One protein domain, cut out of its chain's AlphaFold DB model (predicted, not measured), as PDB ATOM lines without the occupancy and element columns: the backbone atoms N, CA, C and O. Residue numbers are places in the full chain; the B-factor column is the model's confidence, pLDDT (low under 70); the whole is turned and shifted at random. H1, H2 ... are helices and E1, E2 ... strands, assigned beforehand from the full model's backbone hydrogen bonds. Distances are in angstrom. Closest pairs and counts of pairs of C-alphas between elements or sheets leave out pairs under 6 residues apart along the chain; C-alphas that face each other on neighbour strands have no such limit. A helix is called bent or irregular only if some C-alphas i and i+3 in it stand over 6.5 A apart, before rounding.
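AT A GLANCE: This is residues 3 to 143 of the 153 residues of an uncharacterized protein of Chromatiales bacterium 21-64-14 (UniProt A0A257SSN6). A strongly bent, twisted sheet of four strands has two helical pieces, H2 and the long arm H4b, over one face, and H5 packs on both of them on the side away from the sheet. H1 packs on H2, H4a and H5 at one end of these helices, while the short H3 only grazes the sheet. The printed part has 141 residues, with five named helices and four named strands in the order H1 H2 E1 H3 E2 E3 E4 H4 H5. The sheet runs E1 E2 E3 E4, antiparallel throughout, and the class is mixed, helices and strands. The whole is compact, with a radius of gyration of the C-alphas of 14.2 A and spans of 37 by 36 by 24 A.

HOW THE PARTS SIT: H1, residues 3 to 12, touches H2, residues 21 to 41, with residues 23 to 30 of H2 alone; they are about perpendicular at 73 degrees, and the closest C-alphas, those of Tyr 4 and Ala 26, are 5.0 A apart. E1, residues 45 to 49, is the antiparallel neighbour of E2, residues 59 to 69, with N 47 and O 61 within hydrogen-bond range at 2.8 A. Between them H3, residues 53 to 58, only grazes the sheet with residues 55 to 58; it is irregular, C-alphas 54 and 57 being 8.6 A apart. E2 and E3, residues 72 to 81, form a hairpin, with N 62 and O 78 at 2.9 A; E2 bends by 95 degrees at residue 63 and E3 by 93 degrees at residue 77. E3 and E4, residues 90 to 92, form another hairpin, with N 79 and O 92 at 2.9 A; E2, E3 and E4 make a meander, each strand the antiparallel neighbour of the one before. H2 lies over E3 at a height of 6.1 A over the sheet; their closest C-alphas, those of Ala 35 and Ser 76, are 4.4 A apart. H4, residues 99 to 122, was assigned as one helix by its hydrogen bonds but is bent, C-alphas 107 and 110 being 7.0 A apart; its arms are H4a, residues 99 to 107, and H4b, residues 110 to 122. H4b lies over E1 on the same face as H2, two layers in all with the sheet, at a height of 7.5 A. H4b and H5, residues 129 to 142, form a helical hairpin at a shallow tilt of 34 degrees, only just short of steep; Leu 113 and Ala 138 have the closest C-alphas, 5.1 A apart. Every O i to N i+4 pair is within hydrogen-bond range in H1, H4a, H4b and H5, against 16 of 17 in H2 and 0 of 2 in H3, where 2 of 3 O i to N i+3 pairs are.

IN THESE COORDINATES: H1 begins at C-alpha 3, (-15.398, 14.183, 4.390). H2 is 30.0 A long, E2 20.7 A, E3 19.9 A, H4b 18.9 A and H5 19.9 A. H5 ends at C-alpha 142, (-4.810, 21.221, 11.499).

THE WHOLE: The C-alphas farthest apart, those of Gly 54 and Glu 127, are 40.6 A apart. The printed part has no cut and no long link. Its mean pLDDT is 94.1, and no printed residue is under 70.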
ATOM      1  N   ASP A   3     -14.552  13.021   4.689       88.62
ATOM      2  CA  ASP A   3     -15.398  14.183   4.390       88.62
ATOM      3  C   ASP A   3     -15.988  14.795   5.664       88.62
ATOM      4  O   ASP A   3     -16.002  16.017   5.808       88.62
ATOM      5  N   TYR A   4     -16.326  13.958   6.652       94.75
ATOM      6  CA  TYR A   4     -16.723  14.429   7.976       94.75
ATOM      7  C   TYR A   4     -15.560  15.156   8.684       94.75
ATOM      8  O   TYR A   4     -15.768  16.225   9.252       94.75
ATOM      9  N   LEU A   5     -14.316  14.659   8.587       95.31
ATOM     10  CA  LEU A   5     -13.140  15.317   9.183       95.31
ATOM     11  C   LEU A   5     -12.872  16.681   8.548       95.31
ATOM     12  O   LEU A   5     -12.555  17.628   9.259       95.31
ATOM     13  N   LYS A   6     -13.026  16.804   7.224       94.00
ATOM     14  CA  LYS A   6     -12.898  18.089   6.519       94.00
ATOM     15  C   LYS A   6     -13.969  19.084   6.969       94.00
ATOM     16  O   LYS A   6     -13.643  20.243   7.213       94.00
ATOM     17  N   LEU A   7     -15.215  18.628   7.127       94.38
ATOM     18  CA  LEU A   7     -16.300  19.453   7.665       94.38
ATOM     19  C   LEU A   7     -15.963  19.945   9.080       94.38
ATOM     20  O   LEU A   7     -16.049  21.143   9.350       94.38
ATOM     21  N   LEU A   8     -15.530  19.048   9.971       94.50
ATOM     22  CA  LEU A   8     -15.129  19.422  11.331       94.50
ATOM     23  C   LEU A   8     -13.936  20.388  11.323       94.50
ATOM     24  O   LEU A   8     -13.959  21.386  12.040       94.50
ATOM     25  N   ALA A   9     -12.933  20.148  10.476       93.94
ATOM     26  CA  ALA A   9     -11.766  21.014  10.326       93.94
ATOM     27  C   ALA A   9     -12.164  22.436   9.909       93.94
ATOM     28  O   ALA A   9     -11.722  23.403  10.531       93.94
ATOM     29  N   GLN A  10     -13.040  22.567   8.907       92.50
ATOM     30  CA  GLN A  10     -13.543  23.859   8.441       92.50
ATOM     31  C   GLN A  10     -14.298  24.594   9.552       92.50
ATOM     32  O   GLN A  10     -14.059  25.777   9.793       92.50
ATOM     33  N   ARG A  11     -15.197  23.894  10.250       93.75
ATOM     34  CA  ARG A  11     -16.066  24.498  11.266       93.75
ATOM     35  C   ARG A  11     -15.331  24.813  12.570       93.75
ATOM     36  O   ARG A  11     -15.653  25.807  13.205       93.75
ATOM     37  N   SER A  12     -14.310  24.042  12.943       92.75
ATOM     38  CA  SER A  12     -13.513  24.270  14.162       92.75
ATOM     39  C   SER A  12     -12.792  25.620  14.215       92.75
ATOM     40  O   SER A  12     -12.417  26.063  15.294       92.75
ATOM     41  N   ARG A  13     -12.626  26.287  13.068       88.94
ATOM     42  CA  ARG A  13     -11.913  27.567  12.934       88.94
ATOM     43  C   ARG A  13     -12.823  28.781  12.986       88.94
ATOM     44  O   ARG A  13     -12.342  29.903  12.935       88.94
ATOM     45  N   THR A  14     -14.133  28.566  12.998       89.19
ATOM     46  CA  THR A  14     -15.095  29.654  13.155       89.19
ATOM     47  C   THR A  14     -15.200  30.003  14.638       89.19
ATOM     48  O   THR A  14     -15.305  29.102  15.469       89.19
ATOM     49  N   ASP A  15     -15.222  31.293  14.980       82.62
ATOM     50  CA  ASP A  15     -15.334  31.755  16.377       82.62
ATOM     51  C   ASP A  15     -16.654  31.332  17.039       82.62
ATOM     52  O   ASP A  15     -16.713  31.051  18.235       82.62
ATOM     53  N   ALA A  16     -17.714  31.228  16.239       84.12
ATOM     54  CA  ALA A  16     -19.028  30.754  16.651       84.12
ATOM     55  C   ALA A  16     -19.544  29.722  15.635       84.12
ATOM     56  O   ALA A  16     -20.331  30.065  14.750       84.12
ATOM     57  N   PRO A  17     -19.089  28.457  15.706       85.62
ATOM     58  CA  PRO A  17     -19.486  27.461  14.730       85.62
ATOM     59  C   PRO A  17     -20.969  27.130  14.887       85.62
ATOM     60  O   PRO A  17     -21.463  26.823  15.977       85.62
ATOM     61  N   GLU A  18     -21.683  27.164  13.771       89.19
ATOM     62  CA  GLU A  18     -23.065  26.721  13.729       89.19
ATOM     63  C   GLU A  18     -23.139  25.199  13.916       89.19
ATOM     64  O   GLU A  18     -22.492  24.429  13.206       89.19
ATOM     65  N   MET A  19     -23.935  24.762  14.893       92.44
ATOM     66  CA  MET A  19     -24.183  23.346  15.168       92.44
ATOM     67  C   MET A  19     -25.368  22.847  14.341       92.44
ATOM     68  O   MET A  19     -26.469  22.703  14.875       92.44
ATOM     69  N   SER A  20     -25.139  22.608  13.051       92.88
ATOM     70  CA  SER A  20     -26.122  21.964  12.175       92.88
ATOM     71  C   SER A  20     -26.242  20.457  12.457       92.88
ATOM     72  O   SER A  20     -25.482  19.884  13.256       92.88
ATOM     73  N   SER A  21     -27.201  19.804  11.796       92.62
ATOM     74  CA  SER A  21     -27.335  18.341  11.757       92.62
ATOM     75  C   SER A  21     -26.048  17.679  11.277       92.62
ATOM     76  O   SER A  21     -25.515  16.817  11.968       92.62
ATOM     77  N   GLU A  22     -25.480  18.160  10.171       94.50
ATOM     78  CA  GLU A  22     -24.298  17.569   9.532       94.50
ATOM     79  C   GLU A  22     -23.071  17.656  10.445       94.50
ATOM     80  O   GLU A  22     -22.291  16.711  10.548       94.50
ATOM     81  N   VAL A  23     -22.900  18.774  11.161       93.25
ATOM     82  CA  VAL A  23     -21.812  18.926  12.142       93.25
ATOM     83  C   VAL A  23     -22.011  17.983  13.327       93.25
ATOM     84  O   VAL A  23     -21.049  17.396  13.825       93.25
ATOM     85  N   THR A  24     -23.252  17.820  13.782       93.44
ATOM     86  CA  THR A  24     -23.574  16.921  14.896       93.44
ATOM     87  C   THR A  24     -23.340  15.457  14.513       93.44
ATOM     88  O   THR A  24     -22.751  14.712  15.295       93.44
ATOM     89  N   GLU A  25     -23.722  15.056  13.302       94.94
ATOM     90  CA  GLU A  25     -23.452  13.724  12.754       94.94
ATOM     91  C   GLU A  25     -21.954  13.479  12.567       94.94
ATOM     92  O   GLU A  25     -21.447  12.434  12.969       94.94
ATOM     93  N   ALA A  26     -21.218  14.458  12.036       95.25
ATOM     94  CA  ALA A  26     -19.771  14.362  11.887       95.25
ATOM     95  C   ALA A  26     -19.058  14.206  13.242       95.25
ATOM     96  O   ALA A  26     -18.117  13.422  13.361       95.25
ATOM     97  N   LEU A  27     -19.526  14.898  14.287       95.00
ATOM     98  CA  LEU A  27     -19.024  14.715  15.652       95.00
ATOM     99  C   LEU A  27     -19.349  13.329  16.220       95.00
ATOM    100  O   LEU A  27     -18.515  12.755  16.916       95.00
ATOM    101  N   ALA A  28     -20.528  12.781  15.925       94.75
ATOM    102  CA  ALA A  28     -20.888  11.430  16.346       94.75
ATOM    103  C   ALA A  28     -20.025  10.365  15.646       94.75
ATOM    104  O   ALA A  28     -19.570   9.423  16.294       94.75
ATOM    105  N   GLN A  29     -19.740  10.546  14.351       95.75
ATOM    106  CA  GLN A  29     -18.803   9.692  13.614       95.75
ATOM    107  C   GLN A  29     -17.398   9.759  14.220       95.75
ATOM    108  O   GLN A  29     -16.778   8.719  14.431       95.75
ATOM    109  N   LEU A  30     -16.927  10.961  14.574       95.75
ATOM    110  CA  LEU A  30     -15.641  11.132  15.249       95.75
ATOM    111  C   LEU A  30     -15.604  10.436  16.619       95.75
ATOM    112  O   LEU A  30     -14.630   9.746  16.902       95.75
ATOM    113  N   ASP A  31     -16.635  10.595  17.464       94.75
ATOM    114  CA  ASP A  31     -16.710   9.936  18.785       94.75
ATOM    115  C   ASP A  31     -16.635   8.409  18.640       94.75
ATOM    116  O   ASP A  31     -15.872   7.751  19.351       94.75
ATOM    117  N   GLN A  32     -17.363   7.847  17.671       94.88
ATOM    118  CA  GLN A  32     -17.378   6.408  17.419       94.88
ATOM    119  C   GLN A  32     -16.043   5.887  16.875       94.88
ATOM    120  O   GLN A  32     -15.580   4.821  17.295       94.88
ATOM    121  N   GLU A  33     -15.416   6.616  15.947       96.56
ATOM    122  CA  GLU A  33     -14.111   6.237  15.410       96.56
ATOM    123  C   GLU A  33     -13.034   6.338  16.498       96.56
ATOM    124  O   GLU A  33     -12.267   5.393  16.694       96.56
ATOM    125  N   LEU A  34     -13.027   7.423  17.283       96.62
ATOM    126  CA  LEU A  34     -12.097   7.588  18.397       96.62
ATOM    127  C   LEU A  34     -12.269   6.500  19.451       96.62
ATOM    128  O   LEU A  34     -11.255   5.971  19.883       96.62
ATOM    129  N   ALA A  35     -13.492   6.108  19.819       95.25
ATOM    130  CA  ALA A  35     -13.709   5.017  20.774       95.25
ATOM    131  C   ALA A  35     -13.018   3.713  20.327       95.25
ATOM    132  O   ALA A  35     -12.313   3.076  21.111       95.25
ATOM    133  N   THR A  36     -13.144   3.356  19.044       96.75
ATOM    134  CA  THR A  36     -12.486   2.173  18.464       96.75
ATOM    135  C   THR A  36     -10.961   2.290  18.480       96.75
ATOM    136  O   THR A  36     -10.266   1.320  18.787       96.75
ATOM    137  N   LEU A  37     -10.421   3.466  18.152       98.06
ATOM    138  CA  LEU A  37      -8.975   3.702  18.108       98.06
ATOM    139  C   LEU A  37      -8.371   3.735  19.516       98.06
ATOM    140  O   LEU A  37      -7.339   3.114  19.766       98.06
ATOM    141  N   THR A  38      -9.023   4.411  20.463       97.69
ATOM    142  CA  THR A  38      -8.546   4.521  21.845       97.69
ATOM    143  C   THR A  38      -8.592   3.186  22.575       97.69
ATOM    144  O   THR A  38      -7.705   2.938  23.381       97.69
ATOM    145  N   ALA A  39      -9.540   2.301  22.252       96.75
ATOM    146  CA  ALA A  39      -9.575   0.935  22.778       96.75
ATOM    147  C   ALA A  39      -8.399   0.061  22.326       96.75
ATOM    148  O   ALA A  39      -7.976  -0.819  23.062       96.75
ATOM    149  N   GLN A  40      -7.830   0.318  21.149       97.62
ATOM    150  CA  GLN A  40      -6.635  -0.394  20.675       97.62
ATOM    151  C   GLN A  40      -5.336   0.193  21.237       97.62
ATOM    152  O   GLN A  40      -4.286  -0.463  21.260       97.62
ATOM    153  N   LEU A  41      -5.381   1.472  21.610       98.00
ATOM    154  CA  LEU A  41      -4.213   2.208  22.058       98.00
ATOM    155  C   LEU A  41      -4.063   2.159  23.565       98.00
ATOM    156  O   LEU A  41      -2.939   1.960  23.992       98.00
ATOM    157  N   GLU A  42      -5.129   2.297  24.349       97.88
ATOM    158  CA  GLU A  42      -5.088   2.283  25.818       97.88
ATOM    159  C   GLU A  42      -4.018   3.236  26.373       97.88
ATOM    160  O   GLU A  42      -3.035   2.831  27.003       97.88
ATOM    161  N   VAL A  43      -4.137   4.518  26.027       97.94
ATOM    162  CA  VAL A  43      -3.249   5.582  26.512       97.94
ATOM    163  C   VAL A  43      -4.104   6.702  27.069       97.94
ATOM    164  O   VAL A  43      -4.981   7.217  26.377       97.94
ATOM    165  N   GLU A  44      -3.870   7.056  28.332       98.12
ATOM    166  CA  GLU A  44      -4.592   8.157  28.955       98.12
ATOM    167  C   GLU A  44      -4.133   9.501  28.391       98.12
ATOM    168  O   GLU A  44      -2.946   9.724  28.149       98.12
ATOM    169  N   HIS A  45      -5.077  10.418  28.219       98.38
ATOM    170  CA  HIS A  45      -4.787  11.783  27.817       98.38
ATOM    171  C   HIS A  45      -5.804  12.759  28.408       98.38
ATOM    172  O   HIS A  45      -7.013  12.567  28.280       98.38
ATOM    173  N   TYR A  46      -5.297  13.828  29.024       97.62
ATOM    174  CA  TYR A  46      -6.074  14.880  29.678       97.62
ATOM    175  C   TYR A  46      -5.956  16.177  28.878       97.62
ATOM    176  O   TYR A  46      -5.087  17.012  29.144       97.62
ATOM    177  N   GLY A  47      -6.825  16.316  27.885       97.00
ATOM    178  CA  GLY A  47      -6.789  17.379  26.895       97.00
ATOM    179  C   GLY A  47      -7.443  18.696  27.335       97.00
ATOM    180  O   GLY A  47      -7.610  18.952  28.529       97.00
ATOM    181  N   PRO A  48      -7.814  19.561  26.374       96.69
ATOM    182  CA  PRO A  48      -8.248  20.929  26.636       96.69
ATOM    183  C   PRO A  48      -9.516  21.038  27.487       96.69
ATOM    184  O   PRO A  48     -10.389  20.162  27.477       96.69
ATOM    185  N   ALA A  49      -9.646  22.182  28.158       96.50
ATOM    186  CA  ALA A  49     -10.839  22.551  28.901       96.50
ATOM    187  C   ALA A  49     -11.992  22.965  27.968       96.50
ATOM    188  O   ALA A  49     -11.826  23.763  27.040       96.50
ATOM    189  N   VAL A  50     -13.173  22.407  28.226       96.19
ATOM    190  CA  VAL A  50     -14.420  22.597  27.465       96.19
ATOM    191  C   VAL A  50     -15.585  23.004  28.371       96.19
ATOM    192  O   VAL A  50     -16.760  22.854  28.015       96.19
ATOM    193  N   GLY A  51     -15.274  23.523  29.559       93.50
ATOM    194  CA  GLY A  51     -16.241  24.221  30.388       93.50
ATOM    195  C   GLY A  51     -16.789  25.468  29.692       93.50
ATOM    196  O   GLY A  51     -16.240  25.958  28.704       93.50
ATOM    197  N   LEU A  52     -17.923  25.952  30.190       92.38
ATOM    198  CA  LEU A  52     -18.590  27.143  29.674       92.38
ATOM    199  C   LEU A  52     -18.647  28.201  30.767       92.38
ATOM    200  O   LEU A  52     -18.763  27.862  31.946       92.38
ATOM    201  N   ASP A  53     -18.636  29.462  30.343       87.69
ATOM    202  CA  ASP A  53     -18.794  30.625  31.213       87.69
ATOM    203  C   ASP A  53     -17.769  30.603  32.367       87.69
ATOM    204  O   ASP A  53     -16.640  30.147  32.177       87.69
ATOM    205  N   GLY A  54     -18.126  31.076  33.564       82.06
ATOM    206  CA  GLY A  54     -17.231  31.142  34.733       82.06
ATOM    207  C   GLY A  54     -16.713  29.796  35.271       82.06
ATOM    208  O   GLY A  54     -16.093  29.771  36.328       82.06
ATOM    209  N   ALA A  55     -16.960  28.684  34.571       87.62
ATOM    210  CA  ALA A  55     -16.506  27.339  34.912       87.62
ATOM    211  C   ALA A  55     -15.700  26.701  33.760       87.62
ATOM    212  O   ALA A  55     -15.880  25.516  33.465       87.62
ATOM    213  N   SER A  56     -14.837  27.472  33.082       86.00
ATOM    214  CA  SER A  56     -14.062  27.010  31.914       86.00
ATOM    215  C   SER A  56     -13.238  25.751  32.205       86.00
ATOM    216  O   SER A  56     -13.244  24.828  31.394       86.00
ATOM    217  N   GLU A  57     -12.624  25.683  33.387       91.88
ATOM    218  CA  GLU A  57     -11.736  24.590  33.807       91.88
ATOM    219  C   GLU A  57     -12.460  23.393  34.431       91.88
ATOM    220  O   GLU A  57     -11.842  22.357  34.650       91.88
ATOM    221  N   ALA A  58     -13.765  23.494  34.705       94.12
ATOM    222  CA  ALA A  58     -14.504  22.435  35.396       94.12
ATOM    223  C   ALA A  58     -14.656  21.156  34.558       94.12
ATOM    224  O   ALA A  58     -14.900  20.087  35.108       94.12
ATOM    225  N   TYR A  59     -14.516  21.246  33.231       96.88
ATOM    226  CA  TYR A  59     -14.692  20.111  32.329       96.88
ATOM    227  C   TYR A  59     -13.590  20.051  31.284       96.88
ATOM    228  O   TYR A  59     -13.273  21.066  30.667       96.88
ATOM    229  N   ARG A  60     -13.051  18.857  31.025       97.56
ATOM    230  CA  ARG A  60     -11.995  18.631  30.023       97.56
ATOM    231  C   ARG A  60     -12.331  17.466  29.102       97.56
ATOM    232  O   ARG A  60     -13.096  16.572  29.465       97.56
ATOM    233  N   LEU A  61     -11.744  17.485  27.910       98.06
ATOM    234  CA  LEU A  61     -11.714  16.332  27.014       98.06
ATOM    235  C   LEU A  61     -10.701  15.317  27.537       98.06
ATOM    236  O   LEU A  61      -9.525  15.645  27.679       98.06
ATOM    237  N   VAL A  62     -11.141  14.097  27.829       98.19
ATOM    238  CA  VAL A  62     -10.278  13.067  28.416       98.19
ATOM    239  C   VAL A  62     -10.441  11.749  27.676       98.19
ATOM    240  O   VAL A  62     -11.559  11.283  27.460       98.19
ATOM    241  N   VAL A  63      -9.314  11.136  27.317       98.19
ATOM    242  CA  VAL A  63      -9.239   9.729  26.913       98.19
ATOM    243  C   VAL A  63      -8.741   8.947  28.104       98.19
ATOM    244  O   VAL A  63      -7.651   9.205  28.604       98.19
ATOM    245  N   ARG A  64      -9.541   7.989  28.554       97.50
ATOM    246  CA  ARG A  64      -9.148   6.992  29.548       97.50
ATOM    247  C   ARG A  64     -10.122   5.826  29.514       97.50
ATOM    248  O   ARG A  64     -11.089   5.835  28.745       97.50
ATOM    249  N   CYS A  65      -9.869   4.835  30.355       96.56
ATOM    250  CA  CYS A  65     -10.831   3.783  30.617       96.56
ATOM    251  C   CYS A  65     -12.002   4.350  31.439       96.56
ATOM    252  O   CYS A  65     -11.820   4.787  32.575       96.56
ATOM    253  N   HIS A  66     -13.194   4.384  30.846       94.94
ATOM    254  CA  HIS A  66     -14.411   4.901  31.462       94.94
ATOM    255  C   HIS A  66     -15.395   3.768  31.737       94.94
ATOM    256  O   HIS A  66     -15.696   2.965  30.852       94.94
ATOM    257  N   GLU A  67     -15.973   3.748  32.934       89.25
ATOM    258  CA  GLU A  67     -17.113   2.891  33.241       89.25
ATOM    259  C   GLU A  67     -18.413   3.657  32.972       89.25
ATOM    260  O   GLU A  67     -18.900   4.418  33.803       89.25
ATOM    261  N   TRP A  68     -18.940   3.509  31.755       80.25
ATOM    262  CA  TRP A  68     -20.209   4.131  31.347       80.25
ATOM    263  C   TRP A  68     -21.401   3.178  31.486       80.25
ATOM    264  O   TRP A  68     -22.531   3.598  31.722       80.25
ATOM    265  N   GLN A  69     -21.145   1.880  31.325       81.94
ATOM    266  CA  GLN A  69     -22.089   0.800  31.592       81.94
ATOM    267  C   GLN A  69     -21.555  -0.019  32.773       81.94
ATOM    268  O   GLN A  69     -20.341  -0.252  32.814       81.94
ATOM    269  N   PRO A  70     -22.420  -0.489  33.692       84.88
ATOM    270  CA  PRO A  70     -21.984  -1.288  34.831       84.88
ATOM    271  C   PRO A  70     -21.133  -2.483  34.389       84.88
ATOM    272  O   PRO A  70     -21.561  -3.265  33.535       84.88
ATOM    273  N   ASN A  71     -19.940  -2.625  34.973       85.31
ATOM    274  CA  ASN A  71     -18.994  -3.715  34.711       85.31
ATOM    275  C   ASN A  71     -18.498  -3.809  33.256       85.31
ATOM    276  O   ASN A  71     -18.069  -4.876  32.809       85.31
ATOM    277  N   ARG A  72     -18.566  -2.716  32.489       88.06
ATOM    278  CA  ARG A  72     -18.059  -2.655  31.108       88.06
ATOM    279  C   ARG A  72     -17.169  -1.428  30.918       88.06
ATOM    280  O   ARG A  72     -17.575  -0.466  30.256       88.06
ATOM    281  N   PRO A  73     -15.967  -1.441  31.516       89.94
ATOM    282  CA  PRO A  73     -15.007  -0.367  31.337       89.94
ATOM    283  C   PRO A  73     -14.549  -0.326  29.872       89.94
ATOM    284  O   PRO A  73     -14.216  -1.351  29.280       89.94
ATOM    285  N   THR A  74     -14.578   0.860  29.265       94.06
ATOM    286  CA  THR A  74     -14.215   1.059  27.856       94.06
ATOM    287  C   THR A  74     -13.346   2.297  27.683       94.06
ATOM    288  O   THR A  74     -13.642   3.377  28.200       94.06
ATOM    289  N   TRP A  75     -12.267   2.156  26.920       96.81
ATOM    290  CA  TRP A  75     -11.419   3.276  26.529       96.81
ATOM    291  C   TRP A  75     -12.117   4.131  25.484       96.81
ATOM    292  O   TRP A  75     -12.432   3.668  24.390       96.81
ATOM    293  N   SER A  76     -12.364   5.389  25.823       96.25
ATOM    294  CA  SER A  76     -13.036   6.328  24.927       96.25
ATOM    295  C   SER A  76     -12.726   7.768  25.305       96.25
ATOM    296  O   SER A  76     -12.313   8.047  26.432       96.25
ATOM    297  N   LEU A  77     -12.948   8.683  24.363       97.25
ATOM    298  CA  LEU A  77     -12.994  10.115  24.633       97.25
ATOM    299  C   LEU A  77     -14.329  10.476  25.301       97.25
ATOM    300  O   LEU A  77     -15.400  10.118  24.802       97.25
ATOM    301  N   LYS A  78     -14.269  11.215  26.411       96.62
ATOM    302  CA  LYS A  78     -15.433  11.804  27.084       96.62
ATOM    303  C   LYS A  78     -15.148  13.223  27.560       96.62
ATOM    304  O   LYS A  78     -14.004  13.672  27.607       96.62
ATOM    305  N   VAL A  79     -16.219  13.930  27.907       96.88
ATOM    306  CA  VAL A  79     -16.135  15.164  28.688       96.88
ATOM    307  C   VAL A  79     -16.187  14.778  30.158       96.88
ATOM    308  O   VAL A  79     -17.216  14.288  30.636       96.88
ATOM    309  N   CYS A  80     -15.082  14.993  30.860       96.81
ATOM    310  CA  CYS A  80     -14.924  14.604  32.254       96.81
ATOM    311  C   CYS A  80     -14.911  15.817  33.175       96.81
ATOM    312  O   CYS A  80     -14.417  16.881  32.801       96.81
ATOM    313  N   ASP A  81     -15.449  15.628  34.376       96.00
ATOM    314  CA  ASP A  81     -15.417  16.613  35.451       96.00
ATOM    315  C   ASP A  81     -14.005  16.683  36.044       96.00
ATOM    316  O   ASP A  81     -13.483  15.704  36.584       96.00
ATOM    317  N   ALA A  82     -13.380  17.840  35.870       95.19
ATOM    318  CA  ALA A  82     -12.019  18.143  36.276       95.19
ATOM    319  C   ALA A  82     -11.959  18.858  37.635       95.19
ATOM    320  O   ALA A  82     -10.871  19.213  38.091       95.19
ATOM    321  N   THR A  83     -13.107  19.104  38.276       93.50
ATOM    322  CA  THR A  83     -13.135  19.748  39.590       93.50
ATOM    323  C   THR A  83     -12.491  18.851  40.658       93.50
ATOM    324  O   THR A  83     -12.455  17.619  40.516       93.50
ATOM    325  N   PRO A  84     -11.944  19.442  41.739       90.94
ATOM    326  CA  PRO A  84     -11.342  18.669  42.819       90.94
ATOM    327  C   PRO A  84     -12.296  17.587  43.340       90.94
ATOM    328  O   PRO A  84     -13.488  17.824  43.507       90.94
ATOM    329  N   ASN A  85     -11.755  16.404  43.635       89.75
ATOM    330  CA  ASN A  85     -12.478  15.225  44.139       89.75
ATOM    331  C   ASN A  85     -13.387  14.493  43.136       89.75
ATOM    332  O   ASN A  85     -13.873  13.412  43.462       89.75
ATOM    333  N   CYS A  86     -13.572  14.989  41.909       89.62
ATOM    334  CA  CYS A  86     -14.390  14.296  40.905       89.62
ATOM    335  C   CYS A  86     -13.650  13.206  40.117       89.62
ATOM    336  O   CYS A  86     -14.287  12.490  39.348       89.62
ATOM    337  N   GLN A  87     -12.333  13.056  40.308       91.19
ATOM    338  CA  GLN A  87     -11.500  11.984  39.734       91.19
ATOM    339  C   GLN A  87     -11.700  11.760  38.223       91.19
ATOM    340  O   GLN A  87     -11.642  10.626  37.740       91.19
ATOM    341  N   TRP A  88     -11.943  12.834  37.463       93.75
ATOM    342  CA  TRP A  88     -12.224  12.764  36.026       93.75
ATOM    343  C   TRP A  88     -13.442  11.902  35.686       93.75
ATOM    344  O   TRP A  88     -13.432  11.171  34.693       93.75
ATOM    345  N   ARG A  89     -14.499  11.974  36.502       93.56
ATOM    346  CA  ARG A  89     -15.770  11.301  36.224       93.56
ATOM    347  C   ARG A  89     -16.308  11.749  34.865       93.56
ATOM    348  O   ARG A  89     -16.576  12.936  34.652       93.56
ATOM    349  N   ALA A  90     -16.509  10.793  33.960       94.44
ATOM    350  CA  ALA A  90     -17.160  11.053  32.685       94.44
ATOM    351  C   ALA A  90     -18.576  11.579  32.930       94.44
ATOM    352  O   ALA A  90     -19.375  10.944  33.610       94.44
ATOM    353  N   THR A  91     -18.869  12.753  32.383       94.00
ATOM    354  CA  THR A  91     -20.170  13.409  32.555       94.00
ATOM    355  C   THR A  91     -20.984  13.357  31.269       94.00
ATOM    356  O   THR A  91     -22.192  13.147  31.314       94.00
ATOM    357  N   TRP A  92     -20.330  13.491  30.110       94.88
ATOM    358  CA  TRP A  92     -21.000  13.437  28.810       94.88
ATOM    359  C   TRP A  92     -20.147  12.757  27.741       94.88
ATOM    360  O   TRP A  92     -18.915  12.803  27.767       94.88
ATOM    361  N   THR A  93     -20.823  12.195  26.740       92.06
ATOM    362  CA  THR A  93     -20.217  11.937  25.432       92.06
ATOM    363  C   THR A  93     -20.052  13.249  24.658       92.06
ATOM    364  O   THR A  93     -20.742  14.232  24.943       92.06
ATOM    365  N   VAL A  94     -19.146  13.293  23.680       90.06
ATOM    366  CA  VAL A  94     -18.845  14.523  22.920       90.06
ATOM    367  C   VAL A  94     -20.070  15.041  22.149       90.06
ATOM    368  O   VAL A  94     -20.324  16.242  22.096       90.06
ATOM    369  N   GLN A  95     -20.873  14.136  21.604       86.00
ATOM    370  CA  GLN A  95     -22.136  14.391  20.913       86.00
ATOM    371  C   GLN A  95     -23.297  14.688  21.877       86.00
ATOM    372  O   GLN A  95     -24.210  15.437  21.525       86.00
ATOM    373  N   GLY A  96     -23.252  14.148  23.099       87.75
ATOM    374  CA  GLY A  96     -24.318  14.249  24.100       87.75
ATOM    375  C   GLY A  96     -24.369  15.573  24.868       87.75
ATOM    376  O   GLY A  96     -25.299  15.791  25.640       87.75
ATOM    377  N   VAL A  97     -23.397  16.472  24.677       92.81
ATOM    378  CA  VAL A  97     -23.427  17.802  25.304       92.81
ATOM    379  C   VAL A  97     -24.397  18.758  24.601       92.81
ATOM    380  O   VAL A  97     -24.708  18.612  23.415       92.81
ATOM    381  N   GLY A  98     -24.816  19.805  25.319       93.06
ATOM    382  CA  GLY A  98     -25.612  20.900  24.760       93.06
ATOM    383  C   GLY A  98     -24.865  21.740  23.712       93.06
ATOM    384  O   GLY A  98     -23.633  21.777  23.675       93.06
ATOM    385  N   ARG A  99     -25.626  22.474  22.887       93.25
ATOM    386  CA  ARG A  99     -25.150  23.213  21.697       93.25
ATOM    387  C   ARG A  99     -23.896  24.066  21.933       93.25
ATOM    388  O   ARG A  99     -22.934  23.946  21.182       93.25
ATOM    389  N   ARG A 100     -23.888  24.903  22.979       93.44
ATOM    390  CA  ARG A 100     -22.757  25.804  23.292       93.44
ATOM    391  C   ARG A 100     -21.472  25.028  23.585       93.44
ATOM    392  O   ARG A 100     -20.409  25.369  23.081       93.44
ATOM    393  N   ARG A 101     -21.571  23.948  24.363       94.69
ATOM    394  CA  ARG A 101     -20.414  23.110  24.695       94.69
ATOM    395  C   ARG A 101     -19.949  22.313  23.488       94.69
ATOM    396  O   ARG A 101     -18.753  22.169  23.299       94.69
ATOM    397  N   ARG A 102     -20.871  21.854  22.642       95.00
ATOM    398  CA  ARG A 102     -20.528  21.164  21.395       95.00
ATOM    399  C   ARG A 102     -19.679  22.046  20.478       95.00
ATOM    400  O   ARG A 102     -18.651  21.590  19.993       95.00
ATOM    401  N   ALA A 103     -20.054  23.317  20.328       94.44
ATOM    402  CA  ALA A 103     -19.256  24.311  19.610       94.44
ATOM    403  C   ALA A 103     -17.854  24.477  20.225       94.44
ATOM    404  O   ALA A 103     -16.855  24.425  19.509       94.44
ATOM    405  N   ARG A 104     -17.769  24.581  21.558       94.88
ATOM    406  CA  ARG A 104     -16.490  24.662  22.277       94.88
ATOM    407  C   ARG A 104     -15.618  23.416  22.080       94.88
ATOM    408  O   ARG A 104     -14.413  23.553  21.891       94.88
ATOM    409  N   ILE A 105     -16.211  22.220  22.110       95.94
ATOM    410  CA  ILE A 105     -15.502  20.963  21.842       95.94
ATOM    411  C   ILE A 105     -14.971  20.963  20.414       95.94
ATOM    412  O   ILE A 105     -13.794  20.684  20.221       95.94
ATOM    413  N   LEU A 106     -15.800  21.326  19.432       95.62
ATOM    414  CA  LEU A 106     -15.394  21.385  18.031       95.62
ATOM    415  C   LEU A 106     -14.154  22.269  17.831       95.62
ATOM    416  O   LEU A 106     -13.224  21.864  17.143       95.62
ATOM    417  N   GLN A 107     -14.112  23.432  18.480       94.81
ATOM    418  CA  GLN A 107     -12.946  24.324  18.461       94.81
ATOM    419  C   GLN A 107     -11.721  23.740  19.180       94.81
ATOM    420  O   GLN A 107     -10.589  24.053  18.826       94.81
ATOM    421  N   ALA A 108     -11.923  22.898  20.195       95.94
ATOM    422  CA  ALA A 108     -10.844  22.261  20.946       95.94
ATOM    423  C   ALA A 108     -10.253  21.022  20.245       95.94
ATOM    424  O   ALA A 108      -9.145  20.611  20.590       95.94
ATOM    425  N   LEU A 109     -10.959  20.426  19.274       96.06
ATOM    426  CA  LEU A 109     -10.545  19.179  18.617       96.06
ATOM    427  C   LEU A 109      -9.159  19.234  17.950       96.06
ATOM    428  O   LEU A 109      -8.410  18.274  18.137       96.06
ATOM    429  N   PRO A 110      -8.777  20.293  17.202       95.88
ATOM    430  CA  PRO A 110      -7.452  20.343  16.584       95.88
ATOM    431  C   PRO A 110      -6.322  20.279  17.620       95.88
ATOM    432  O   PRO A 110      -5.410  19.465  17.480       95.88
ATOM    433  N   ALA A 111      -6.426  21.073  18.692       96.31
ATOM    434  CA  ALA A 111      -5.452  21.073  19.785       96.31
ATOM    435  C   ALA A 111      -5.426  19.719  20.507       96.31
ATOM    436  O   ALA A 111      -4.371  19.115  20.651       96.31
ATOM    437  N   PHE A 112      -6.602  19.190  20.859       97.81
ATOM    438  CA  PHE A 112      -6.740  17.887  21.507       97.81
ATOM    439  C   PHE A 112      -6.051  16.757  20.723       97.81
ATOM    440  O   PHE A 112      -5.289  15.982  21.294       97.81
ATOM    441  N   LEU A 113      -6.300  16.649  19.412       97.56
ATOM    442  CA  LEU A 113      -5.696  15.589  18.601       97.56
ATOM    443  C   LEU A 113      -4.184  15.785  18.443       97.56
ATOM    444  O   LEU A 113      -3.447  14.801  18.457       97.56
ATOM    445  N   SER A 114      -3.722  17.032  18.308       97.12
ATOM    446  CA  SER A 114      -2.291  17.343  18.246       97.12
ATOM    447  C   SER A 114      -1.567  16.921  19.527       97.12
ATOM    448  O   SER A 114      -0.540  16.241  19.458       97.12
ATOM    449  N   ASP A 115      -2.136  17.239  20.690       97.94
ATOM    450  CA  ASP A 115      -1.583  16.849  21.986       97.94
ATOM    451  C   ASP A 115      -1.616  15.328  22.165       97.94
ATOM    452  O   ASP A 115      -0.641  14.721  22.614       97.94
ATOM    453  N   TYR A 116      -2.708  14.674  21.759       98.38
ATOM    454  CA  TYR A 116      -2.822  13.230  21.913       98.38
ATOM    455  C   TYR A 116      -1.805  12.468  21.052       98.38
ATOM    456  O   TYR A 116      -1.229  11.487  21.517       98.38
ATOM    457  N   VAL A 117      -1.496  12.946  19.842       98.25
ATOM    458  CA  VAL A 117      -0.410  12.384  19.017       98.25
ATOM    459  C   VAL A 117       0.934  12.424  19.750       98.25
ATOM    460  O   VAL A 117       1.677  11.441  19.708       98.25
ATOM    461  N   GLN A 118       1.241  13.517  20.452       98.12
ATOM    462  CA  GLN A 118       2.477  13.636  21.233       98.12
ATOM    463  C   GLN A 118       2.495  12.650  22.406       98.12
ATOM    464  O   GLN A 118       3.508  11.997  22.656       98.12
ATOM    465  N   VAL A 119       1.358  12.474  23.080       98.31
ATOM    466  CA  VAL A 119       1.215  11.488  24.161       98.31
ATOM    467  C   VAL A 119       1.382  10.052  23.643       98.31
ATOM    468  O   VAL A 119       2.042   9.237  24.284       98.31
ATOM    469  N   LEU A 120       0.861   9.737  22.453       98.25
ATOM    470  CA  LEU A 120       1.064   8.432  21.813       98.25
ATOM    471  C   LEU A 120       2.530   8.190  21.430       98.25
ATOM    472  O   LEU A 120       2.999   7.053  21.523       98.25
ATOM    473  N   ALA A 121       3.253   9.240  21.028       97.88
ATOM    474  CA  ALA A 121       4.692   9.181  20.785       97.88
ATOM    475  C   ALA A 121       5.470   8.909  22.075       97.88
ATOM    476  O   ALA A 121       6.269   7.979  22.109       97.88
ATOM    477  N   ALA A 122       5.164   9.629  23.157       98.00
ATOM    478  CA  ALA A 122       5.774   9.392  24.466       98.00
ATOM    479  C   ALA A 122       5.495   7.973  25.006       98.00
ATOM    480  O   ALA A 122       6.327   7.396  25.703       98.00
ATOM    481  N   ALA A 123       4.350   7.386  24.649       97.62
ATOM    482  CA  ALA A 123       3.990   6.011  24.987       97.62
ATOM    483  C   ALA A 123       4.575   4.947  24.031       97.62
ATOM    484  O   ALA A 123       4.262   3.766  24.190       97.62
ATOM    485  N   ASN A 124       5.386   5.333  23.035       97.75
ATOM    486  CA  ASN A 124       5.947   4.454  21.998       97.75
ATOM    487  C   ASN A 124       4.882   3.651  21.217       97.75
ATOM    488  O   ASN A 124       5.080   2.481  20.892       97.75
ATOM    489  N   LYS A 125       3.718   4.255  20.927       96.75
ATOM    490  CA  LYS A 125       2.608   3.596  20.200       96.75
ATOM    491  C   LYS A 125       2.368   4.142  18.789       96.75
ATOM    492  O   LYS A 125       1.409   3.724  18.146       96.75
ATOM    493  N   THR A 126       3.220   5.032  18.289       94.94
ATOM    494  CA  THR A 126       3.056   5.721  16.992       94.94
ATOM    495  C   THR A 126       3.038   4.802  15.778       94.94
ATOM    496  O   THR A 126       2.388   5.127  14.791       94.94
ATOM    497  N   GLU A 127       3.700   3.647  15.840       95.50
ATOM    498  CA  GLU A 127       3.742   2.685  14.729       95.50
ATOM    499  C   GLU A 127       2.459   1.848  14.601       95.50
ATOM    500  O   GLU A 127       2.257   1.166  13.597       95.50
ATOM    501  N   ARG A 128       1.560   1.898  15.594       97.12
ATOM    502  CA  ARG A 128       0.296   1.154  15.541       97.12
ATOM    503  C   ARG A 128      -0.639   1.772  14.493       97.12
ATOM    504  O   ARG A 128      -0.797   2.995  14.494       97.12
ATOM    505  N   PRO A 129      -1.379   0.965  13.703       98.12
ATOM    506  CA  PRO A 129      -2.349   1.483  12.731       98.12
ATOM    507  C   PRO A 129      -3.362   2.464  13.339       98.12
ATOM    508  O   PRO A 129      -3.694   3.484  12.738       98.12
ATOM    509  N   ALA A 130      -3.803   2.207  14.576       97.81
ATOM    510  CA  ALA A 130      -4.706   3.105  15.287       97.81
ATOM    511  C   ALA A 130      -4.075   4.480  15.582       97.81
ATOM    512  O   ALA A 130      -4.739   5.505  15.435       97.81
ATOM    513  N   ALA A 131      -2.791   4.529  15.951       97.88
ATOM    514  CA  ALA A 131      -2.089   5.787  16.199       97.88
ATOM    515  C   ALA A 131      -1.844   6.555  14.896       97.88
ATOM    516  O   ALA A 131      -2.066   7.763  14.853       97.88
ATOM    517  N   GLN A 132      -1.479   5.857  13.818       98.19
ATOM    518  CA  GLN A 132      -1.340   6.450  12.485       98.19
ATOM    519  C   GLN A 132      -2.657   7.074  12.006       98.19
ATOM    520  O   GLN A 132      -2.669   8.167  11.439       98.19
ATOM    521  N   ARG A 133      -3.797   6.432  12.295       97.88
ATOM    522  CA  ARG A 133      -5.108   7.007  11.984       97.88
ATOM    523  C   ARG A 133      -5.396   8.280  12.787       97.88
ATOM    524  O   ARG A 133      -5.911   9.238  12.216       97.88
ATOM    525  N   ILE A 134      -5.025   8.335  14.066       97.75
ATOM    526  CA  ILE A 134      -5.148   9.556  14.885       97.75
ATOM    527  C   ILE A 134      -4.226  10.668  14.370       97.75
ATOM    528  O   ILE A 134      -4.649  11.820  14.287       97.75
ATOM    529  N   GLN A 135      -2.999  10.337  13.961       97.75
ATOM    530  CA  GLN A 135      -2.083  11.289  13.320       97.75
ATOM    531  C   GLN A 135      -2.687  11.875  12.041       97.75
ATOM    532  O   GLN A 135      -2.635  13.087  11.825       97.75
ATOM    533  N   GLU A 136      -3.322  11.036  11.223       97.00
ATOM    534  CA  GLU A 136      -4.020  11.474  10.018       97.00
ATOM    535  C   GLU A 136      -5.195  12.411  10.337       97.00
ATOM    536  O   GLU A 136      -5.340  13.459   9.704       97.00
ATOM    537  N   MET A 137      -6.005  12.093  11.353       97.38
ATOM    538  CA  MET A 137      -7.071  12.986  11.823       97.38
ATOM    539  C   MET A 137      -6.509  14.337  12.279       97.38
ATOM    540  O   MET A 137      -6.998  15.379  11.843       97.38
ATOM    541  N   ALA A 138      -5.460  14.330  13.110       96.69
ATOM    542  CA  ALA A 138      -4.816  15.542  13.611       96.69
ATOM    543  C   ALA A 138      -4.307  16.422  12.461       96.69
ATOM    544  O   ALA A 138      -4.522  17.639  12.457       96.69
ATOM    545  N   ARG A 139      -3.694  15.802  11.445       95.88
ATOM    546  CA  ARG A 139      -3.210  16.476  10.238       95.88
ATOM    547  C   ARG A 139      -4.348  17.119   9.450       95.88
ATOM    548  O   ARG A 139      -4.227  18.281   9.071       95.88
ATOM    549  N   ILE A 140      -5.455  16.407   9.224       95.38
ATOM    550  CA  ILE A 140      -6.623  16.947   8.505       95.38
ATOM    551  C   ILE A 140      -7.239  18.124   9.269       95.38
ATOM    552  O   ILE A 140      -7.522  19.156   8.661       95.38
ATOM    553  N   LEU A 141      -7.419  18.003  10.589       92.75
ATOM    554  CA  LEU A 141      -8.010  19.072  11.401       92.75
ATOM    555  C   LEU A 141      -7.114  20.312  11.501       92.75
ATOM    556  O   LEU A 141      -7.632  21.425  11.603       92.75
ATOM    557  N   SER A 142      -5.795  20.134  11.409       88.06
ATOM    558  CA  SER A 142      -4.810  21.221  11.499       88.06
ATOM    559  C   SER A 142      -4.439  21.836  10.142       88.06
ATOM    560  O   SER A 142      -3.917  22.946  10.103       88.06
ATOM    561  N   ALA A 143      -4.727  21.173   9.013       80.81
ATOM    562  CA  ALA A 143      -4.334  21.636   7.678       80.81
ATOM    563  C   ALA A 143      -4.895  23.036   7.363       80.81
ATOM    564  O   ALA A 143      -6.088  23.241   7.559       80.81
TER     565      ALA A 143